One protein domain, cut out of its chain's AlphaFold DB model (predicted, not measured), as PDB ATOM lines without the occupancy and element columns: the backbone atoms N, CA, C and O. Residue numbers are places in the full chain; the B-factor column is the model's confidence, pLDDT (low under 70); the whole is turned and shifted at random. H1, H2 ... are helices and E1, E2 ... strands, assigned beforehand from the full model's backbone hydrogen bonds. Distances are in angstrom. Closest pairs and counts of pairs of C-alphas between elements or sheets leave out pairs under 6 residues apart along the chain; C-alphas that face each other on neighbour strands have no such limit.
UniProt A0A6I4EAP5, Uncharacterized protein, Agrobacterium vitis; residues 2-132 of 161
ATOM      1  N   GLN A   2     -32.945-163.762 -44.724       79.94
ATOM      2  CA  GLN A   2     -31.506-163.805 -44.391       79.94
ATOM      3  C   GLN A   2     -30.556-163.484 -45.562       79.94
ATOM      4  O   GLN A   2     -29.630-162.701 -45.380       79.94
ATOM      5  N   GLY A   3     -30.811-164.008 -46.768       79.94
ATOM      6  CA  GLY A   3     -29.991-163.700 -47.950       79.94
ATOM      7  C   GLY A   3     -29.986-162.212 -48.328       79.94
ATOM      8  O   GLY A   3     -28.925-161.642 -48.564       79.94
ATOM      9  N   LEU A   4     -31.150-161.548 -48.287       80.88
ATOM     10  CA  LEU A   4     -31.272-160.108 -48.556       80.88
ATOM     11  C   LEU A   4     -30.527-159.258 -47.520       80.88
ATOM     12  O   LEU A   4     -29.960-158.222 -47.868       80.88
ATOM     13  N   VAL A   5     -30.533-159.690 -46.256       79.62
ATOM     14  CA  VAL A   5     -29.779-159.044 -45.170       79.62
ATOM     15  C   VAL A   5     -28.276-159.234 -45.377       79.62
ATOM     16  O   VAL A   5     -27.524-158.265 -45.314       79.62
ATOM     17  N   ALA A   6     -27.839-160.459 -45.683       80.94
ATOM     18  CA  ALA A   6     -26.431-160.787 -45.902       80.94
ATOM     19  C   ALA A   6     -25.831-160.022 -47.093       80.94
ATOM     20  O   ALA A   6     -24.724-159.500 -46.997       80.94
ATOM     21  N   MET A   7     -26.589-159.892 -48.186       82.56
ATOM     22  CA  MET A   7     -26.182-159.152 -49.385       82.56
ATOM     23  C   MET A   7     -26.294-157.627 -49.245       82.56
ATOM     24  O   MET A   7     -25.838-156.910 -50.131       82.56
ATOM     25  N   ARG A   8     -26.912-157.122 -48.165       83.44
ATOM     26  CA  ARG A   8     -27.183-155.689 -47.943       83.44
ATOM     27  C   ARG A   8     -27.829-155.001 -49.150       83.44
ATOM     28  O   ARG A   8     -27.417-153.913 -49.551       83.44
ATOM     29  N   VAL A   9     -28.830-155.653 -49.736       84.31
ATOM     30  CA  VAL A   9     -29.516-155.127 -50.922       84.31
ATOM     31  C   VAL A   9     -30.202-153.792 -50.573       84.31
ATOM     32  O   VAL A   9     -30.932-153.729 -49.586       84.31
ATOM     33  N   PRO A  10     -30.007-152.711 -51.349       83.75
ATOM     34  CA  PRO A  10     -30.570-151.395 -51.046       83.75
ATOM     35  C   PRO A  10     -32.035-151.284 -51.510       83.75
ATOM     36  O   PRO A  10     -32.367-150.465 -52.363       83.75
ATOM     37  N   LEU A  11     -32.911-152.136 -50.974       90.31
ATOM     38  CA  LEU A  11     -34.360-152.099 -51.202       90.31
ATOM     39  C   LEU A  11     -35.098-151.656 -49.936       90.31
ATOM     40  O   LEU A  11     -34.588-151.802 -48.824       90.31
ATOM     41  N   ASN A  12     -36.326-151.167 -50.107       93.81
ATOM     42  CA  ASN A  12     -37.280-151.073 -49.007       93.81
ATOM     43  C   ASN A  12     -37.963-152.431 -48.861       93.81
ATOM     44  O   ASN A  12     -38.544-152.931 -49.825       93.81
ATOM     45  N   VAL A  13     -37.858-153.043 -47.685       94.81
ATOM     46  CA  VAL A  13     -38.355-154.404 -47.453       94.81
ATOM     47  C   VAL A  13     -39.202-154.426 -46.195       94.81
ATOM     48  O   VAL A  13     -38.727-154.051 -45.130       94.81
ATOM     49  N   VAL A  14     -40.428-154.929 -46.304       96.06
ATOM     50  CA  VAL A  14     -41.270-155.274 -45.156       96.06
ATOM     51  C   VAL A  14     -41.457-156.787 -45.166       96.06
ATOM     52  O   VAL A  14     -42.044-157.339 -46.095       96.06
ATOM     53  N   ALA A  15     -40.913-157.469 -44.163       95.56
ATOM     54  CA  ALA A  15     -41.137-158.892 -43.941       95.56
ATOM     55  C   ALA A  15     -42.251-159.057 -42.906       95.56
ATOM     56  O   ALA A  15     -42.084-158.628 -41.768       95.56
ATOM     57  N   VAL A  16     -43.363-159.682 -43.293       97.31
ATOM     58  CA  VAL A  16     -44.496-159.950 -42.398       97.31
ATOM     59  C   VAL A  16     -44.588-161.441 -42.127       97.31
ATOM     60  O   VAL A  16     -44.532-162.246 -43.056       97.31
ATOM     61  N   TYR A  17     -44.708-161.788 -40.852       97.81
ATOM     62  CA  TYR A  17     -44.870-163.152 -40.370       97.81
ATOM     63  C   TYR A  17     -46.292-163.372 -39.864       97.81
ATOM     64  O   TYR A  17     -46.888-162.465 -39.282       97.81
ATOM     65  N   ASP A  18     -46.807-164.584 -40.055       97.81
ATOM     66  CA  ASP A  18     -48.084-165.004 -39.488       97.81
ATOM     67  C   ASP A  18     -48.074-164.920 -37.954       97.81
ATOM     68  O   ASP A  18     -47.026-165.026 -37.308       97.81
ATOM     69  N   ASN A  19     -49.256-164.747 -37.359       97.62
ATOM     70  CA  ASN A  19     -49.439-164.733 -35.908       97.62
ATOM     71  C   ASN A  19     -49.611-166.163 -35.358       97.62
ATOM     72  O   ASN A  19     -50.515-166.484 -34.582       97.62
ATOM     73  N   ASP A  20     -48.737-167.055 -35.808       96.81
ATOM     74  CA  ASP A  20     -48.665-168.440 -35.374       96.81
ATOM     75  C   ASP A  20     -47.301-168.755 -34.744       96.81
ATOM     76  O   ASP A  20     -46.393-167.918 -34.702       96.81
ATOM     77  N   ALA A  21     -47.159-169.965 -34.204       94.88
ATOM     78  CA  ALA A  21     -45.950-170.364 -33.490       94.88
ATOM     79  C   ALA A  21     -44.683-170.283 -34.371       94.88
ATOM     80  O   ALA A  21     -43.619-169.855 -33.907       94.88
ATOM     81  N   GLU A  22     -44.781-170.671 -35.647       93.62
ATOM     82  CA  GLU A  22     -43.652-170.649 -36.581       93.62
ATOM     83  C   GLU A  22     -43.292-169.217 -36.993       93.62
ATOM     84  O   GLU A  22     -42.111-168.853 -37.013       93.62
ATOM     85  N   GLY A  23     -44.301-168.385 -37.248       95.50
ATOM     86  CA  GLY A  23     -44.177-166.970 -37.553       95.50
ATOM     87  C   GLY A  23     -43.521-166.195 -36.417       95.50
ATOM     88  O   GLY A  23     -42.558-165.468 -36.659       95.50
ATOM     89  N   VAL A  24     -43.927-166.427 -35.164       95.12
ATOM     90  CA  VAL A  24     -43.286-165.835 -33.974       95.12
ATOM     91  C   VAL A  24     -41.809-166.225 -33.881       95.12
ATOM     92  O   VAL A  24     -40.949-165.362 -33.667       95.12
ATOM     93  N   ALA A  25     -41.488-167.508 -34.066       93.19
ATOM     94  CA  ALA A  25     -40.110-167.985 -34.005       93.19
ATOM     95  C   ALA A  25     -39.247-167.396 -35.136       93.19
ATOM     96  O   ALA A  25     -38.110-166.969 -34.907       93.19
ATOM     97  N   ALA A  26     -39.772-167.347 -36.363       93.81
ATOM     98  CA  ALA A  26     -39.077-166.796 -37.522       93.81
ATOM     99  C   ALA A  26     -38.910-165.268 -37.436       93.81
ATOM    100  O   ALA A  26     -37.839-164.748 -37.768       93.81
ATOM    101  N   HIS A  27     -39.922-164.563 -36.926       95.25
ATOM    102  CA  HIS A  27     -39.864-163.145 -36.592       95.25
ATOM    103  C   HIS A  27     -38.732-162.870 -35.593       95.25
ATOM    104  O   HIS A  27     -37.855-162.053 -35.872       95.25
ATOM    105  N   GLY A  28     -38.679-163.608 -34.477       93.44
ATOM    106  CA  GLY A  28     -37.623-163.467 -33.468       93.44
ATOM    107  C   GLY A  28     -36.216-163.684 -34.036       93.44
ATOM    108  O   GLY A  28     -35.327-162.858 -33.830       93.44
ATOM    109  N   LYS A  29     -36.027-164.742 -34.837       92.88
ATOM    110  CA  LYS A  29     -34.749-165.019 -35.524       92.88
ATOM    111  C   LYS A  29     -34.332-163.897 -36.472       92.88
ATOM    112  O   LYS A  29     -33.146-163.600 -36.581       92.88
ATOM    113  N   THR A  30     -35.287-163.296 -37.176       93.56
ATOM    114  CA  THR A  30     -35.006-162.252 -38.171       93.56
ATOM    115  C   THR A  30     -34.735-160.911 -37.501       93.56
ATOM    116  O   THR A  30     -33.831-160.195 -37.924       93.56
ATOM    117  N   ASN A  31     -35.449-160.605 -36.417       91.19
ATOM    118  CA  ASN A  31     -35.253-159.390 -35.634       91.19
ATOM    119  C   ASN A  31     -33.910-159.377 -34.877       91.19
ATOM    120  O   ASN A  31     -33.373-158.316 -34.586       91.19
ATOM    121  N   ALA A  32     -33.329-160.550 -34.601       92.12
ATOM    122  CA  ALA A  32     -31.983-160.673 -34.036       92.12
ATOM    123  C   ALA A  32     -30.852-160.377 -35.047       92.12
ATOM    124  O   ALA A  32     -29.682-160.305 -34.667       92.12
ATOM    125  N   LEU A  33     -31.164-160.229 -36.341       91.38
ATOM    126  CA  LEU A  33     -30.180-159.882 -37.364       91.38
ATOM    127  C   LEU A  33     -29.897-158.376 -37.363       91.38
ATOM    128  O   LEU A  33     -30.743-157.555 -37.024       91.38
ATOM    129  N   LYS A  34     -28.717-157.987 -37.856       89.31
ATOM    130  CA  LYS A  34     -28.417-156.578 -38.137       89.31
ATOM    131  C   LYS A  34     -29.112-156.140 -39.429       89.31
ATOM    132  O   LYS A  34     -28.556-156.295 -40.517       89.31
ATOM    133  N   LEU A  35     -30.326-155.616 -39.299       91.19
ATOM    134  CA  LEU A  35     -31.137-155.137 -40.417       91.19
ATOM    135  C   LEU A  35     -30.654-153.774 -40.939       91.19
ATOM    136  O   LEU A  35     -30.031-152.991 -40.219       91.19
ATOM    137  N   LEU A  36     -30.935-153.502 -42.214       91.25
ATOM    138  CA  LEU A  36     -30.785-152.166 -42.787       91.25
ATOM    139  C   LEU A  36     -31.937-151.271 -42.315       91.25
ATOM    140  O   LEU A  36     -33.035-151.762 -42.082       91.25
ATOM    141  N   ALA A  37     -31.710-149.958 -42.257       90.69
ATOM    142  CA  ALA A  37     -32.757-148.992 -41.903       90.69
ATOM    143  C   ALA A  37     -33.960-149.037 -42.867       90.69
ATOM    144  O   ALA A  37     -35.085-148.756 -42.478       90.69
ATOM    145  N   SER A  38     -33.750-149.457 -44.118       93.00
ATOM    146  CA  SER A  38     -34.819-149.635 -45.106       93.00
ATOM    147  C   SER A  38     -35.621-150.931 -44.934       93.00
ATOM    148  O   SER A  38     -36.498-151.221 -45.748       93.00
ATOM    149  N   TYR A  39     -35.294-151.758 -43.936       95.38
ATOM    150  CA  TYR A  39     -35.952-153.038 -43.693       95.38
ATOM    151  C   TYR A  39     -36.818-152.956 -42.432       95.38
ATOM    152  O   TYR A  39     -36.402-152.415 -41.407       95.38
ATOM    153  N   ARG A  40     -38.007-153.551 -42.487       96.06
ATOM    154  CA  ARG A  40     -38.885-153.782 -41.339       96.06
ATOM    155  C   ARG A  40     -39.285-155.238 -41.264       96.06
ATOM    156  O   ARG A  40     -39.421-155.922 -42.278       96.06
ATOM    157  N   VAL A  41     -39.438-155.699 -40.035       96.50
ATOM    158  CA  VAL A  41     -39.860-157.050 -39.698       96.50
ATOM    159  C   VAL A  41     -41.064-156.904 -38.787       96.50
ATOM    160  O   VAL A  41     -40.992-156.211 -37.777       96.50
ATOM    161  N   CYS A  42     -42.173-157.509 -39.187       97.44
ATOM    162  CA  CYS A  42     -43.466-157.363 -38.543       97.44
ATOM    163  C   CYS A  42     -44.090-158.736 -38.327       97.44
ATOM    164  O   CYS A  42     -43.803-159.686 -39.056       97.44
ATOM    165  N   ILE A  43     -44.986-158.826 -37.358       97.69
ATOM    166  CA  ILE A  43     -45.858-159.978 -37.157       97.69
ATOM    167  C   ILE A  43     -47.305-159.512 -37.285       97.69
ATOM    168  O   ILE A  43     -47.607-158.366 -36.939       97.69
ATOM    169  N   LEU A  44     -48.185-160.367 -37.805       98.56
ATOM    170  CA  LEU A  44     -49.616-160.082 -37.799       98.56
ATOM    171  C   LEU A  44     -50.115-159.891 -36.350       98.56
ATOM    172  O   LEU A  44     -49.583-160.524 -35.433       98.56
ATOM    173  N   PRO A  45     -51.070-158.975 -36.123       98.38
ATOM    174  CA  PRO A  45     -51.377-158.491 -34.782       98.38
ATOM    175  C   PRO A  45     -52.228-159.478 -33.986       98.38
ATOM    176  O   PRO A  45     -53.043-160.207 -34.540       98.38
ATOM    177  N   ASP A  46     -52.103-159.450 -32.663       98.56
ATOM    178  CA  ASP A  46     -53.060-160.141 -31.801       98.56
ATOM    179  C   ASP A  46     -54.446-159.491 -31.932       98.56
ATOM    180  O   ASP A  46     -54.550-158.265 -32.030       98.56
ATOM    181  N   LEU A  47     -55.503-160.306 -31.926       98.50
ATOM    182  CA  LEU A  47     -56.890-159.834 -31.916       98.50
ATOM    183  C   LEU A  47     -57.633-160.381 -30.695       98.50
ATOM    184  O   LEU A  47     -57.460-161.540 -30.308       98.50
ATOM    185  N   ASP A  48     -58.528-159.573 -30.124       98.06
ATOM    186  CA  ASP A  48     -59.329-159.983 -28.963       98.06
ATOM    187  C   ASP A  48     -60.188-161.218 -29.273       98.06
ATOM    188  O   ASP A  48     -60.286-162.129 -28.451       98.06
ATOM    189  N   GLU A  49     -60.745-161.316 -30.486       97.06
ATOM    190  CA  GLU A  49     -61.530-162.485 -30.913       97.06
ATOM    191  C   GLU A  49     -60.693-163.776 -30.999       97.06
ATOM    192  O   GLU A  49     -61.230-164.878 -30.882       97.06
ATOM    193  N   PHE A  50     -59.371-163.662 -31.149       98.44
ATOM    194  CA  PHE A  50     -58.457-164.805 -31.187       98.44
ATOM    195  C   PHE A  50     -58.093-165.322 -29.792       98.44
ATOM    196  O   PHE A  50     -57.681-166.475 -29.671       98.44
ATOM    197  N   SER A  51     -58.315-164.529 -28.735       98.00
ATOM    198  CA  SER A  51     -58.077-164.953 -27.343       98.00
ATOM    199  C   SER A  51     -59.042-166.048 -26.877       98.00
ATOM    200  O   SER A  51     -58.744-166.834 -25.975       98.00
ATOM    201  N   ARG A  52     -60.217-166.116 -27.511       97.62
ATOM    202  CA  ARG A  52     -61.257-167.103 -27.236       97.62
ATOM    203  C   ARG A  52     -61.853-167.579 -28.554       97.62
ATOM    204  O   ARG A  52     -62.974-167.227 -28.911       97.62
ATOM    205  N   PHE A  53     -61.104-168.433 -29.239       98.06
ATOM    206  CA  PHE A  53     -61.440-168.980 -30.548       98.06
ATOM    207  C   PHE A  53     -61.862-170.458 -30.451       98.06
ATOM    208  O   PHE A  53     -61.362-171.172 -29.574       98.06
ATOM    209  N   PRO A  54     -62.764-170.967 -31.314       98.12
ATOM    210  CA  PRO A  54     -63.079-172.390 -31.333       98.12
ATOM    211  C   PRO A  54     -61.859-173.213 -31.752       98.12
ATOM    212  O   PRO A  54     -61.253-172.996 -32.802       98.12
ATOM    213  N   THR A  55     -61.505-174.199 -30.939       98.00
ATOM    214  CA  THR A  55     -60.358-175.076 -31.164       98.00
ATOM    215  C   THR A  55     -60.747-176.539 -31.021       98.00
ATOM    216  O   THR A  55     -61.728-176.881 -30.362       98.00
ATOM    217  N   THR A  56     -59.970-177.426 -31.632       97.44
ATOM    218  CA  THR A  56     -60.088-178.870 -31.440       97.44
ATOM    219  C   THR A  56     -58.717-179.486 -31.215       97.44
ATOM    220  O   THR A  56     -57.761-179.189 -31.930       97.44
ATOM    221  N   GLY A  57     -58.627-180.361 -30.219       94.06
ATOM    222  CA  GLY A  57     -57.440-181.163 -29.932       94.06
ATOM    223  C   GLY A  57     -57.808-182.616 -29.622       94.06
ATOM    224  O   GLY A  57     -58.946-183.023 -29.864       94.06
ATOM    225  N   PRO A  58     -56.879-183.401 -29.050       90.38
ATOM    226  CA  PRO A  58     -57.125-184.798 -28.670       90.38
ATOM    227  C   PRO A  58     -58.305-184.988 -27.709       90.38
ATOM    228  O   PRO A  58     -58.933-186.041 -27.699       90.38
ATOM    229  N   THR A  59     -58.624-183.966 -26.914       91.25
ATOM    230  CA  THR A  59     -59.735-183.961 -25.953       91.25
ATOM    231  C   THR A  59     -61.062-183.473 -26.547       91.25
ATOM    232  O   THR A  59     -62.050-183.382 -25.824       91.25
ATOM    233  N   GLY A  60     -61.108-183.171 -27.849       94.44
ATOM    234  CA  GLY A  60     -62.301-182.677 -28.539       94.44
ATOM    235  C   GLY A  60     -62.328-181.158 -28.708       94.44
ATOM    236  O   GLY A  60     -61.279-180.514 -28.798       94.44
ATOM    237  N   LEU A  61     -63.541-180.607 -28.829       97.19
ATOM    238  CA  LEU A  61     -63.795-179.179 -29.039       97.19
ATOM    239  C   LEU A  61     -63.666-178.387 -27.733       97.19
ATOM    240  O   LEU A  61     -64.178-178.802 -26.695       97.19
ATOM    241  N   ALA A  62     -63.029-177.223 -27.802       97.19
ATOM    242  CA  ALA A  62     -62.878-176.293 -26.687       97.19
ATOM    243  C   ALA A  62     -62.695-174.857 -27.196       97.19
ATOM    244  O   ALA A  62     -62.351-174.642 -28.356       97.19
ATOM    245  N   MET A  63     -62.860-173.866 -26.321       97.75
ATOM    246  CA  MET A  63     -62.403-172.504 -26.609       97.75
ATOM    247  C   MET A  63     -60.947-172.357 -26.171       97.75
ATOM    248  O   MET A  63     -60.592-172.817 -25.085       97.75
ATOM    249  N   GLY A  64     -60.118-171.709 -26.983       96.44
ATOM    250  CA  GLY A  64     -58.712-171.481 -26.666       96.44
ATOM    251  C   GLY A  64     -58.157-170.222 -27.319       96.44
ATOM    252  O   GLY A  64     -58.751-169.689 -28.252       96.44
ATOM    253  N   ASP A  65     -57.011-169.773 -26.814       97.69
ATOM    254  CA  ASP A  65     -56.271-168.644 -27.374       97.69
ATOM    255  C   ASP A  65     -55.366-169.119 -28.515       97.69
ATOM    256  O   ASP A  65     -54.508-169.991 -28.318       97.69
ATOM    257  N   ILE A  66     -55.586-168.563 -29.706       98.12
ATOM    258  CA  ILE A  66     -54.820-168.874 -30.919       98.12
ATOM    259  C   ILE A  66     -53.797-167.790 -31.275       98.12
ATOM    260  O   ILE A  66     -52.985-168.023 -32.178       98.12
ATOM    261  N   ASN A  67     -53.804-166.645 -30.581       98.19
ATOM    262  CA  ASN A  67     -52.816-165.589 -30.790       98.19
ATOM    263  C   ASN A  67     -51.410-166.147 -30.580       98.19
ATOM    264  O   ASN A  67     -51.161-166.916 -29.647       98.19
ATOM    265  N   ARG A  68     -50.486-165.770 -31.466       96.69
ATOM    266  CA  ARG A  68     -49.069-166.164 -31.446       96.69
ATOM    267  C   ARG A  68     -48.821-167.668 -31.528       96.69
ATOM    268  O   ARG A  68     -47.717-168.127 -31.241       96.69
ATOM    269  N   ARG A  69     -49.846-168.449 -31.878       96.69
ATOM    270  CA  ARG A  69     -49.828-169.917 -31.797       96.69
ATOM    271  C   ARG A  69     -50.381-170.582 -33.045       96.69
ATOM    272  O   ARG A  69     -49.797-171.557 -33.511       96.69
ATOM    273  N   ALA A  70     -51.484-170.072 -33.587       97.31
ATOM    274  CA  ALA A  70     -52.196-170.728 -34.681       97.31
ATOM    275  C   ALA A  70     -52.952-169.772 -35.626       97.31
ATOM    276  O   ALA A  70     -53.754-170.240 -36.437       97.31
ATOM    277  N   ALA A  71     -52.744-168.455 -35.524       98.00
ATOM    278  CA  ALA A  71     -53.428-167.475 -36.363       98.00
ATOM    279  C   ALA A  71     -52.607-167.130 -37.620       98.00
ATOM    280  O   ALA A  71     -51.836-166.169 -37.636       98.00
ATOM    281  N   SER A  72     -52.808-167.901 -38.692       97.25
ATOM    282  CA  SER A  72     -52.304-167.559 -40.030       97.25
ATOM    283  C   SER A  72     -53.111-166.424 -40.665       97.25
ATOM    284  O   SER A  72     -54.184-166.065 -40.172       97.25
ATOM    285  N   LEU A  73     -52.634-165.878 -41.789       97.81
ATOM    286  CA  LEU A  73     -53.341-164.845 -42.552       97.81
ATOM    287  C   LEU A  73     -54.819-165.184 -42.822       97.81
ATOM    288  O   LEU A  73     -55.668-164.296 -42.759       97.81
ATOM    289  N   GLU A  74     -55.163-166.452 -43.070       98.31
ATOM    290  CA  GLU A  74     -56.557-166.840 -43.312       98.31
ATOM    291  C   GLU A  74     -57.475-166.607 -42.104       98.31
ATOM    292  O   GLU A  74     -58.669-166.400 -42.297       98.31
ATOM    293  N   CYS A  75     -56.952-166.561 -40.872       98.38
ATOM    294  CA  CYS A  75     -57.739-166.201 -39.688       98.38
ATOM    295  C   CYS A  75     -58.195-164.729 -39.701       98.38
ATOM    296  O   CYS A  75     -59.181-164.391 -39.038       98.38
ATOM    297  N   TYR A  76     -57.509-163.869 -40.464       98.62
ATOM    298  CA  TYR A  76     -57.831-162.447 -40.635       98.62
ATOM    299  C   TYR A  76     -58.837-162.185 -41.762       98.62
ATOM    300  O   TYR A  76     -59.226-161.042 -41.980       98.62
ATOM    301  N   LEU A  77     -59.272-163.224 -42.475       98.44
ATOM    302  CA  LEU A  77     -60.364-163.131 -43.440       98.44
ATOM    303  C   LEU A  77     -61.723-163.094 -42.725       98.44
ATOM    304  O   LEU A  77     -61.828-163.389 -41.530       98.44
ATOM    305  N   ASP A  78     -62.782-162.766 -43.461       97.81
ATOM    306  CA  ASP A  78     -64.151-162.916 -42.973       97.81
ATOM    307  C   ASP A  78     -64.517-164.403 -42.880       97.81
ATOM    308  O   ASP A  78     -64.690-165.103 -43.883       97.81
ATOM    309  N   LEU A  79     -64.625-164.886 -41.644       97.31
ATOM    310  CA  LEU A  79     -64.947-166.277 -41.329       97.31
ATOM    311  C   LEU A  79     -66.450-166.494 -41.093       97.31
ATOM    312  O   LEU A  79     -66.877-167.620 -40.856       97.31
ATOM    313  N   SER A  80     -67.254-165.427 -41.141       96.12
ATOM    314  CA  SER A  80     -68.677-165.442 -40.781       96.12
ATOM    315  C   SER A  80     -69.617-165.611 -41.980       96.12
ATOM    316  O   SER A  80     -70.830-165.778 -41.813       96.12
ATOM    317  N   ARG A  81     -69.075-165.584 -43.206       95.75
ATOM    318  CA  ARG A  81     -69.880-165.608 -44.434       95.75
ATOM    319  C   ARG A  81     -70.642-166.916 -44.599       95.75
ATOM    320  O   ARG A  81     -70.169-168.011 -44.289       95.75
ATOM    321  N   ARG A  82     -71.859-166.812 -45.135       95.62
ATOM    322  CA  ARG A  82     -72.788-167.949 -45.203       95.62
ATOM    323  C   ARG A  82     -72.259-169.058 -46.106       95.62
ATOM    324  O   ARG A  82     -71.723-168.807 -47.187       95.62
ATOM    325  N   GLY A  83     -72.502-170.304 -45.702       94.62
ATOM    326  CA  GLY A  83     -72.130-171.495 -46.471       94.62
ATOM    327  C   GLY A  83     -70.623-171.756 -46.512       94.62
ATOM    328  O   GLY A  83     -70.147-172.378 -47.467       94.62
ATOM    329  N   LEU A  84     -69.879-171.211 -45.550       95.38
ATOM    330  CA  LEU A  84     -68.501-171.581 -45.250       95.38
ATOM    331  C   LEU A  84     -68.475-172.675 -44.168       95.38
ATOM    332  O   LEU A  84     -69.479-172.862 -43.478       95.38
ATOM    333  N   PRO A  85     -67.385-173.460 -44.080       95.44
ATOM    334  CA  PRO A  85     -67.252-174.495 -43.060       95.44
ATOM    335  C   PRO A  85     -67.210-173.903 -41.648       95.44
ATOM    336  O   PRO A  85     -66.938-172.717 -41.467       95.44
ATOM    337  N   ASP A  86     -67.413-174.763 -40.648       96.44
ATOM    338  CA  ASP A  86     -67.284-174.376 -39.247       96.44
ATOM    339  C   ASP A  86     -65.888-173.820 -38.951       96.44
ATOM    340  O   ASP A  86     -64.856-174.404 -39.305       96.44
ATOM    341  N   VAL A  87     -65.871-172.685 -38.259       97.56
ATOM    342  CA  VAL A  87     -64.654-171.983 -37.873       97.56
ATOM    343  C   VAL A  87     -64.036-172.690 -36.677       97.56
ATOM    344  O   VAL A  87     -64.556-172.607 -35.568       97.56
ATOM    345  N   VAL A  88     -62.931-173.401 -36.896       98.12
ATOM    346  CA  VAL A  88     -62.206-174.089 -35.824       98.12
ATOM    347  C   VAL A  88     -60.721-174.208 -36.151       98.12
ATOM    348  O   VAL A  88     -60.338-174.582 -37.260       98.12
ATOM    349  N   VAL A  89     -59.868-173.935 -35.168       98.25
ATOM    350  CA  VAL A  89     -58.435-174.239 -35.239       98.25
ATOM    351  C   VAL A  89     -58.181-175.649 -34.718       98.25
ATOM    352  O   VAL A  89     -58.578-175.999 -33.608       98.25
ATOM    353  N   GLN A  90     -57.490-176.477 -35.495       97.56
ATOM    354  CA  GLN A  90     -57.009-177.770 -35.021       97.56
ATOM    355  C   GLN A  90     -55.608-177.626 -34.434       97.56
ATOM    356  O   GLN A  90     -54.677-177.241 -35.144       97.56
ATOM    357  N   TRP A  91     -55.461-177.985 -33.159       96.62
ATOM    358  CA  TRP A  91     -54.158-178.119 -32.521       96.62
ATOM    359  C   TRP A  91     -53.388-179.294 -33.129       96.62
ATOM    360  O   TRP A  91     -53.933-180.381 -33.340       96.62
ATOM    361  N   GLY A  92     -52.116-179.049 -33.422       91.69
ATOM    362  CA  GLY A  92     -51.139-180.039 -33.846       91.69
ATOM    363  C   GLY A  92     -50.162-180.374 -32.719       91.69
ATOM    364  O   GLY A  92     -50.540-180.486 -31.553       91.69
ATOM    365  N   GLY A  93     -48.891-180.553 -33.085       87.81
ATOM    366  CA  GLY A  93     -47.813-180.848 -32.143       87.81
ATOM    367  C   GLY A  93     -47.351-179.641 -31.321       87.81
ATOM    368  O   GLY A  93     -47.685-178.489 -31.610       87.81
ATOM    369  N   PHE A  94     -46.553-179.920 -30.295       87.69
ATOM    370  CA  PHE A  94     -45.800-178.894 -29.582       87.69
ATOM    371  C   PHE A  94     -44.583-178.480 -30.415       87.69
ATOM    372  O   PHE A  94     -43.880-179.336 -30.950       87.69
ATOM    373  N   ASN A  95     -44.356-177.178 -30.548       84.38
ATOM    374  CA  ASN A  95     -43.189-176.626 -31.216       84.38
ATOM    375  C   ASN A  95     -42.165-176.220 -30.149       84.38
ATOM    376  O   ASN A  95     -42.339-175.203 -29.480       84.38
ATOM    377  N   ASP A  96     -41.094-177.005 -30.002       84.19
ATOM    378  CA  ASP A  96     -40.064-176.786 -28.976       84.19
ATOM    379  C   ASP A  96     -39.340-175.443 -29.129       84.19
ATOM    380  O   ASP A  96     -38.958-174.819 -28.142       84.19
ATOM    381  N   ILE A  97     -39.177-174.966 -30.369       76.44
ATOM    382  CA  ILE A  97     -38.517-173.687 -30.658       76.44
ATOM    383  C   ILE A  97     -39.406-172.523 -30.217       76.44
ATOM    384  O   ILE A  97     -38.911-171.539 -29.670       76.44
ATOM    385  N   ALA A  98     -40.712-172.626 -30.468       76.94
ATOM    386  CA  ALA A  98     -41.691-171.611 -30.093       76.94
ATOM    387  C   ALA A  98     -42.205-171.767 -28.650       76.94
ATOM    388  O   ALA A  98     -42.956-170.913 -28.183       76.94
ATOM    389  N   GLY A  99     -41.853-172.859 -27.961       83.81
ATOM    390  CA  GLY A  99     -42.317-173.169 -26.607       83.81
ATOM    391  C   GLY A  99     -43.842-173.258 -26.480       83.81
ATOM    392  O   GLY A  99     -44.385-172.979 -25.412       83.81
ATOM    393  N   SER A 100     -44.552-173.586 -27.562       86.81
ATOM    394  CA  SER A 100     -46.016-173.554 -27.602       86.81
ATOM    395  C   SER A 100     -46.595-174.606 -28.547       86.81
ATOM    396  O   SER A 100     -45.937-175.078 -29.472       86.81
ATOM    397  N   TYR A 101     -47.855-174.989 -28.317       90.06
ATOM    398  CA  TYR A 101     -48.593-175.791 -29.294       90.06
ATOM    399  C   TYR A 101     -48.930-174.948 -30.515       90.06
ATOM    400  O   TYR A 101     -49.471-173.849 -30.364       90.06
ATOM    401  N   GLN A 102     -48.674-175.515 -31.692       93.19
ATOM    402  CA  GLN A 102     -49.067-174.934 -32.967       93.19
ATOM    403  C   GLN A 102     -50.410-175.493 -33.431       93.19
ATOM    404  O   GLN A 102     -50.810-176.596 -33.051       93.19
ATOM    405  N   GLY A 103     -51.105-174.745 -34.275       95.38
ATOM    406  CA  GLY A 103     -52.378-175.165 -34.843       95.38
ATOM    407  C   GLY A 103     -52.630-174.527 -36.199       95.38
ATOM    408  O   GLY A 103     -51.858-173.693 -36.657       95.38
ATOM    409  N   SER A 104     -53.713-174.941 -36.850       97.06
ATOM    410  CA  SER A 104     -54.123-174.364 -38.133       97.06
ATOM    411  C   SER A 104     -55.640-174.296 -38.266       97.06
ATOM    412  O   SER A 104     -56.356-175.169 -37.766       97.06
ATOM    413  N   LEU A 105     -56.130-173.265 -38.957       98.19
ATOM    414  CA  LEU A 105     -57.543-173.110 -39.283       98.19
ATOM    415  C   LEU A 105     -58.009-174.245 -40.207       98.19
ATOM    416  O   LEU A 105     -57.479-174.437 -41.310       98.19
ATOM    417  N   LYS A 106     -59.034-174.990 -39.782       97.50
ATOM    418  CA  LYS A 106     -59.688-175.978 -40.643       97.50
ATOM    419  C   LYS A 106     -60.390-175.279 -41.796       97.50
ATOM    420  O   LYS A 106     -61.063-174.275 -41.617       97.50
ATOM    421  N   GLY A 107     -60.256-175.846 -42.990       94.19
ATOM    422  CA  GLY A 107     -60.917-175.307 -44.174       94.19
ATOM    423  C   GLY A 107     -60.373-173.948 -44.639       94.19
ATOM    424  O   GLY A 107     -61.082-173.203 -45.312       94.19
ATOM    425  N   LYS A 108     -59.118-173.611 -44.307       96.25
ATOM    426  CA  LYS A 108     -58.478-172.340 -44.701       96.25
ATOM    427  C   LYS A 108     -58.586-172.027 -46.199       96.25
ATOM    428  O   LYS A 108     -58.836-170.889 -46.581       96.25
ATOM    429  N   THR A 109     -58.498-173.049 -47.052       97.69
ATOM    430  CA  THR A 109     -58.634-172.902 -48.507       97.69
ATOM    431  C   THR A 109     -60.021-172.404 -48.912       97.69
ATOM    432  O   THR A 109     -60.137-171.637 -49.863       97.69
ATOM    433  N   GLN A 110     -61.082-172.810 -48.210       97.88
ATOM    434  CA  GLN A 110     -62.442-172.353 -48.486       97.88
ATOM    435  C   GLN A 110     -62.607-170.869 -48.145       97.88
ATOM    436  O   GLN A 110     -63.156-170.139 -48.967       97.88
ATOM    437  N   PHE A 111     -62.092-170.416 -46.997       98.00
ATOM    438  CA  PHE A 111     -62.100-168.998 -46.613       98.00
ATOM    439  C   PHE A 111     -61.281-168.142 -47.589       98.00
ATOM    440  O   PHE A 111     -61.744-167.105 -48.061       98.00
ATOM    441  N   MET A 112     -60.095-168.619 -47.977       98.06
ATOM    442  CA  MET A 112     -59.254-167.959 -48.978       98.06
ATOM    443  C   MET A 112     -59.961-167.845 -50.336       98.06
ATOM    444  O   MET A 112     -60.005-166.769 -50.928       98.06
ATOM    445  N   ASN A 113     -60.537-168.940 -50.839       98.00
ATOM    446  CA  ASN A 113     -61.249-168.934 -52.117       98.00
ATOM    447  C   ASN A 113     -62.481-168.028 -52.084       98.00
ATOM    448  O   ASN A 113     -62.820-167.426 -53.101       98.00
ATOM    449  N   ASP A 114     -63.147-167.930 -50.934       97.69
ATOM    450  CA  ASP A 114     -64.265-167.019 -50.747       97.69
ATOM    451  C   ASP A 114     -63.830-165.550 -50.847       97.69
ATOM    452  O   ASP A 114     -64.413-164.797 -51.628       97.69
ATOM    453  N   PHE A 115     -62.739-165.176 -50.169       97.81
ATOM    454  CA  PHE A 115     -62.134-163.848 -50.297       97.81
ATOM    455  C   PHE A 115     -61.728-163.530 -51.745       97.81
ATOM    456  O   PHE A 115     -62.133-162.508 -52.296       97.81
ATOM    457  N   LEU A 116     -60.993-164.432 -52.406       97.44
ATOM    458  CA  LEU A 116     -60.568-164.261 -53.805       97.44
ATOM    459  C   LEU A 116     -61.756-164.234 -54.788       97.44
ATOM    460  O   LEU A 116     -61.673-163.677 -55.889       97.44
ATOM    461  N   GLY A 117     -62.872-164.859 -54.411       96.88
ATOM    462  CA  GLY A 117     -64.130-164.868 -55.150       96.88
ATOM    463  C   GLY A 117     -64.972-163.606 -54.954       96.88
ATOM    464  O   GLY A 117     -65.803-163.303 -55.815       96.88
ATOM    465  N   TYR A 118     -64.746-162.848 -53.882       97.50
ATOM    466  CA  TYR A 118     -65.489-161.628 -53.598       97.50
ATOM    467  C   TYR A 118     -65.193-160.545 -54.647       97.50
ATOM    468  O   TYR A 118     -64.102-160.460 -55.216       97.50
ATOM    469  N   ARG A 119     -66.203-159.736 -54.980       95.75
ATOM    470  CA  ARG A 119     -66.131-158.730 -56.061       95.75
ATOM    471  C   ARG A 119     -66.397-157.306 -55.575       95.75
ATOM    472  O   ARG A 119     -66.753-156.448 -56.375       95.75
ATOM    473  N   GLY A 120     -66.253-157.063 -54.273       93.25
ATOM    474  CA  GLY A 120     -66.444-155.737 -53.678       93.25
ATOM    475  C   GLY A 120     -67.908-155.330 -53.487       93.25
ATOM    476  O   GLY A 120     -68.175-154.185 -53.145       93.25
ATOM    477  N   LYS A 121     -68.858-156.246 -53.703       94.50
ATOM    478  CA  LYS A 121     -70.290-156.041 -53.463       94.50
ATOM    479  C   LYS A 121     -70.897-157.286 -52.835       94.50
ATOM    480  O   LYS A 121     -70.434-158.389 -53.124       94.50
ATOM    481  N   GLU A 122     -71.938-157.090 -52.030       95.25
ATOM    482  CA  GLU A 122     -72.697-158.177 -51.415       95.25
ATOM    483  C   GLU A 122     -73.118-159.218 -52.464       95.25
ATOM    484  O   GLU A 122     -73.597-158.889 -53.554       95.25
ATOM    485  N   ASP A 123     -72.889-160.487 -52.131       94.69
ATOM    486  CA  ASP A 123     -73.280-161.632 -52.944       94.69
ATOM    487  C   ASP A 123     -74.202-162.564 -52.140       94.69
ATOM    488  O   ASP A 123     -74.645-162.246 -51.038       94.69
ATOM    489  N   ARG A 124     -74.510-163.749 -52.677       93.88
ATOM    490  CA  ARG A 124     -75.379-164.745 -52.023       93.88
ATOM    491  C   ARG A 124     -74.935-165.172 -50.612       93.88
ATOM    492  O   ARG A 124     -75.734-165.757 -49.883       93.88
ATOM    493  N   ARG A 125     -73.675-164.940 -50.240       94.00
ATOM    494  CA  ARG A 125     -73.105-165.232 -48.919       94.00
ATOM    495  C   ARG A 125     -73.159-164.038 -47.960       94.00
ATOM    496  O   ARG A 125     -72.824-164.221 -46.792       94.00
ATOM    497  N   GLY A 126     -73.615-162.873 -48.427       95.19
ATOM    498  CA  GLY A 126     -73.687-161.613 -47.685       95.19
ATOM    499  C   GLY A 126     -72.574-160.631 -48.058       95.19
ATOM    500  O   GLY A 126     -71.732-160.918 -48.919       95.19
ATOM    501  N   ALA A 127     -72.583-159.462 -47.414       96.19
ATOM    502  CA  ALA A 127     -71.455-158.532 -47.422       96.19
ATOM    503  C   ALA A 127     -70.198-159.184 -46.815       96.19
ATOM    504  O   ALA A 127     -70.291-160.194 -46.119       96.19
ATOM    505  N   TYR A 128     -69.032-158.621 -47.123       98.00
ATOM    506  CA  TYR A 128     -67.750-159.069 -46.581       98.00
ATOM    507  C   TYR A 128     -67.304-158.119 -45.470       98.00
ATOM    508  O   TYR A 128     -67.285-156.904 -45.683       98.00
ATOM    509  N   ASP A 129     -66.938-158.666 -44.315       97.69
ATOM    510  CA  ASP A 129     -66.341-157.919 -43.212       97.69
ATOM    511  C   ASP A 129     -64.819-157.789 -43.393       97.69
ATOM    512  O   ASP A 129     -64.076-158.771 -43.388       97.69
ATOM    513  N   PHE A 130     -64.343-156.555 -43.559       97.81
ATOM    514  CA  PHE A 130     -62.925-156.248 -43.757       97.81
ATOM    515  C   PHE A 130     -62.191-155.849 -42.474       97.81
ATOM    516  O   PHE A 130     -60.976-155.667 -42.530       97.81
ATOM    517  N   MET A 131     -62.866-155.758 -41.324       98.12
ATOM    518  CA  MET A 131     -62.296-155.203 -40.086       98.12
ATOM    519  C   MET A 131     -60.978-155.873 -39.674       98.12
ATOM    520  O   MET A 131     -60.042-155.207 -39.231       98.12
ATOM    521  N   LYS A 132     -60.859-157.193 -39.851       98.19
ATOM    522  CA  LYS A 132     -59.614-157.921 -39.561       98.19
ATOM    523  C   LYS A 132     -58.509-157.682 -40.586       98.19
ATOM    524  O   LYS A 132     -57.344-157.572 -40.210       98.19
TER     525      LYS A 132
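This is residues 2 to 132 of the 161 residues of an uncharacterized protein of Agrobacterium vitis (UniProt A0A6I4EAP5). Two parts joined loosely make this flat model: at one end a pair of parallel strands, E1 and E2, with H2 packed on it and the short H1 beyond; at the other a curled sheet of four strands, like part of a barrel, with H3 and H4 past its E6 edge. H2 reaches the sheet with its first residues, and an unnamed stretch, residues 118 to 132, folds back from the end of H4. The 131 printed residues run H1 E1 H2 E2 E3 E4 H3 E5 E6 H4, four named helices and six named strands; the class is mixed, helices and strands, with under half of the residues in named elements. The large sheet has the order E4, E3, E5, E6 and is mixed. The whole is only just loose, close to compact, with a radius of gyration of the C-alphas of 17.1 A and spans of 49 by 40 by 22 A.

Start at H1, residues 2 to 6, which is close to but not clearly touching H2, residues 21 to 31; the closest C-alphas, of Gln 2 and Thr 30, are 7.3 A apart. E1, residues 13 to 17, and E2, residues 39 to 43, are parallel neighbours at 16 degrees; look for N 15 and O 40, 2.9 A apart. E1, H2 and E2 form a strand-helix-strand unit, two parallel neighbours with a helix between, whose crossover is right-handed. E3, residues 53 to 57, and E4, residues 60 to 64, form a hairpin, with N 55 and O 62 at 2.8 A. E5, residues 89 to 95, is parallel to E3 at 61 degrees, with N 56 and O 89 at 2.8 A. E5 and E6, residues 100 to 105, form another hairpin, with N 92 and O 102 at 2.8 A. This sheet is strongly twisted, and H2 only grazes it with residues 21 to 25; the closest C-alphas of H2 and E6, those of Ala 21 and Gln 102, are 5.6 A apart. H3, residues 73 to 76, only grazes it too. H3 touches H4, residues 108 to 117, at the closest C-alphas of Glu 74 and Lys 108, 6.0 A apart. In H1, H2 and H4 every O i to N i+4 pair is within hydrogen-bond range; H3 is too short for one.

Find C-alpha 2, where H1 begins, at (-31.506, -163.805, -44.391). H2 runs 15.5 A from C-alpha 21 at (-45.950, -170.364, -33.490). E5 spans 15.9 A and E6 16.4 A. H4 runs 14.0 A to C-alpha 117 at (-64.130, -164.868, -55.150).

The C-alphas farthest apart, of Pro 10 and Thr 59, are 50.4 A apart. The printed part has no cut, its one long link is H3 to E5, and no printed residue is under 70 in pLDDT.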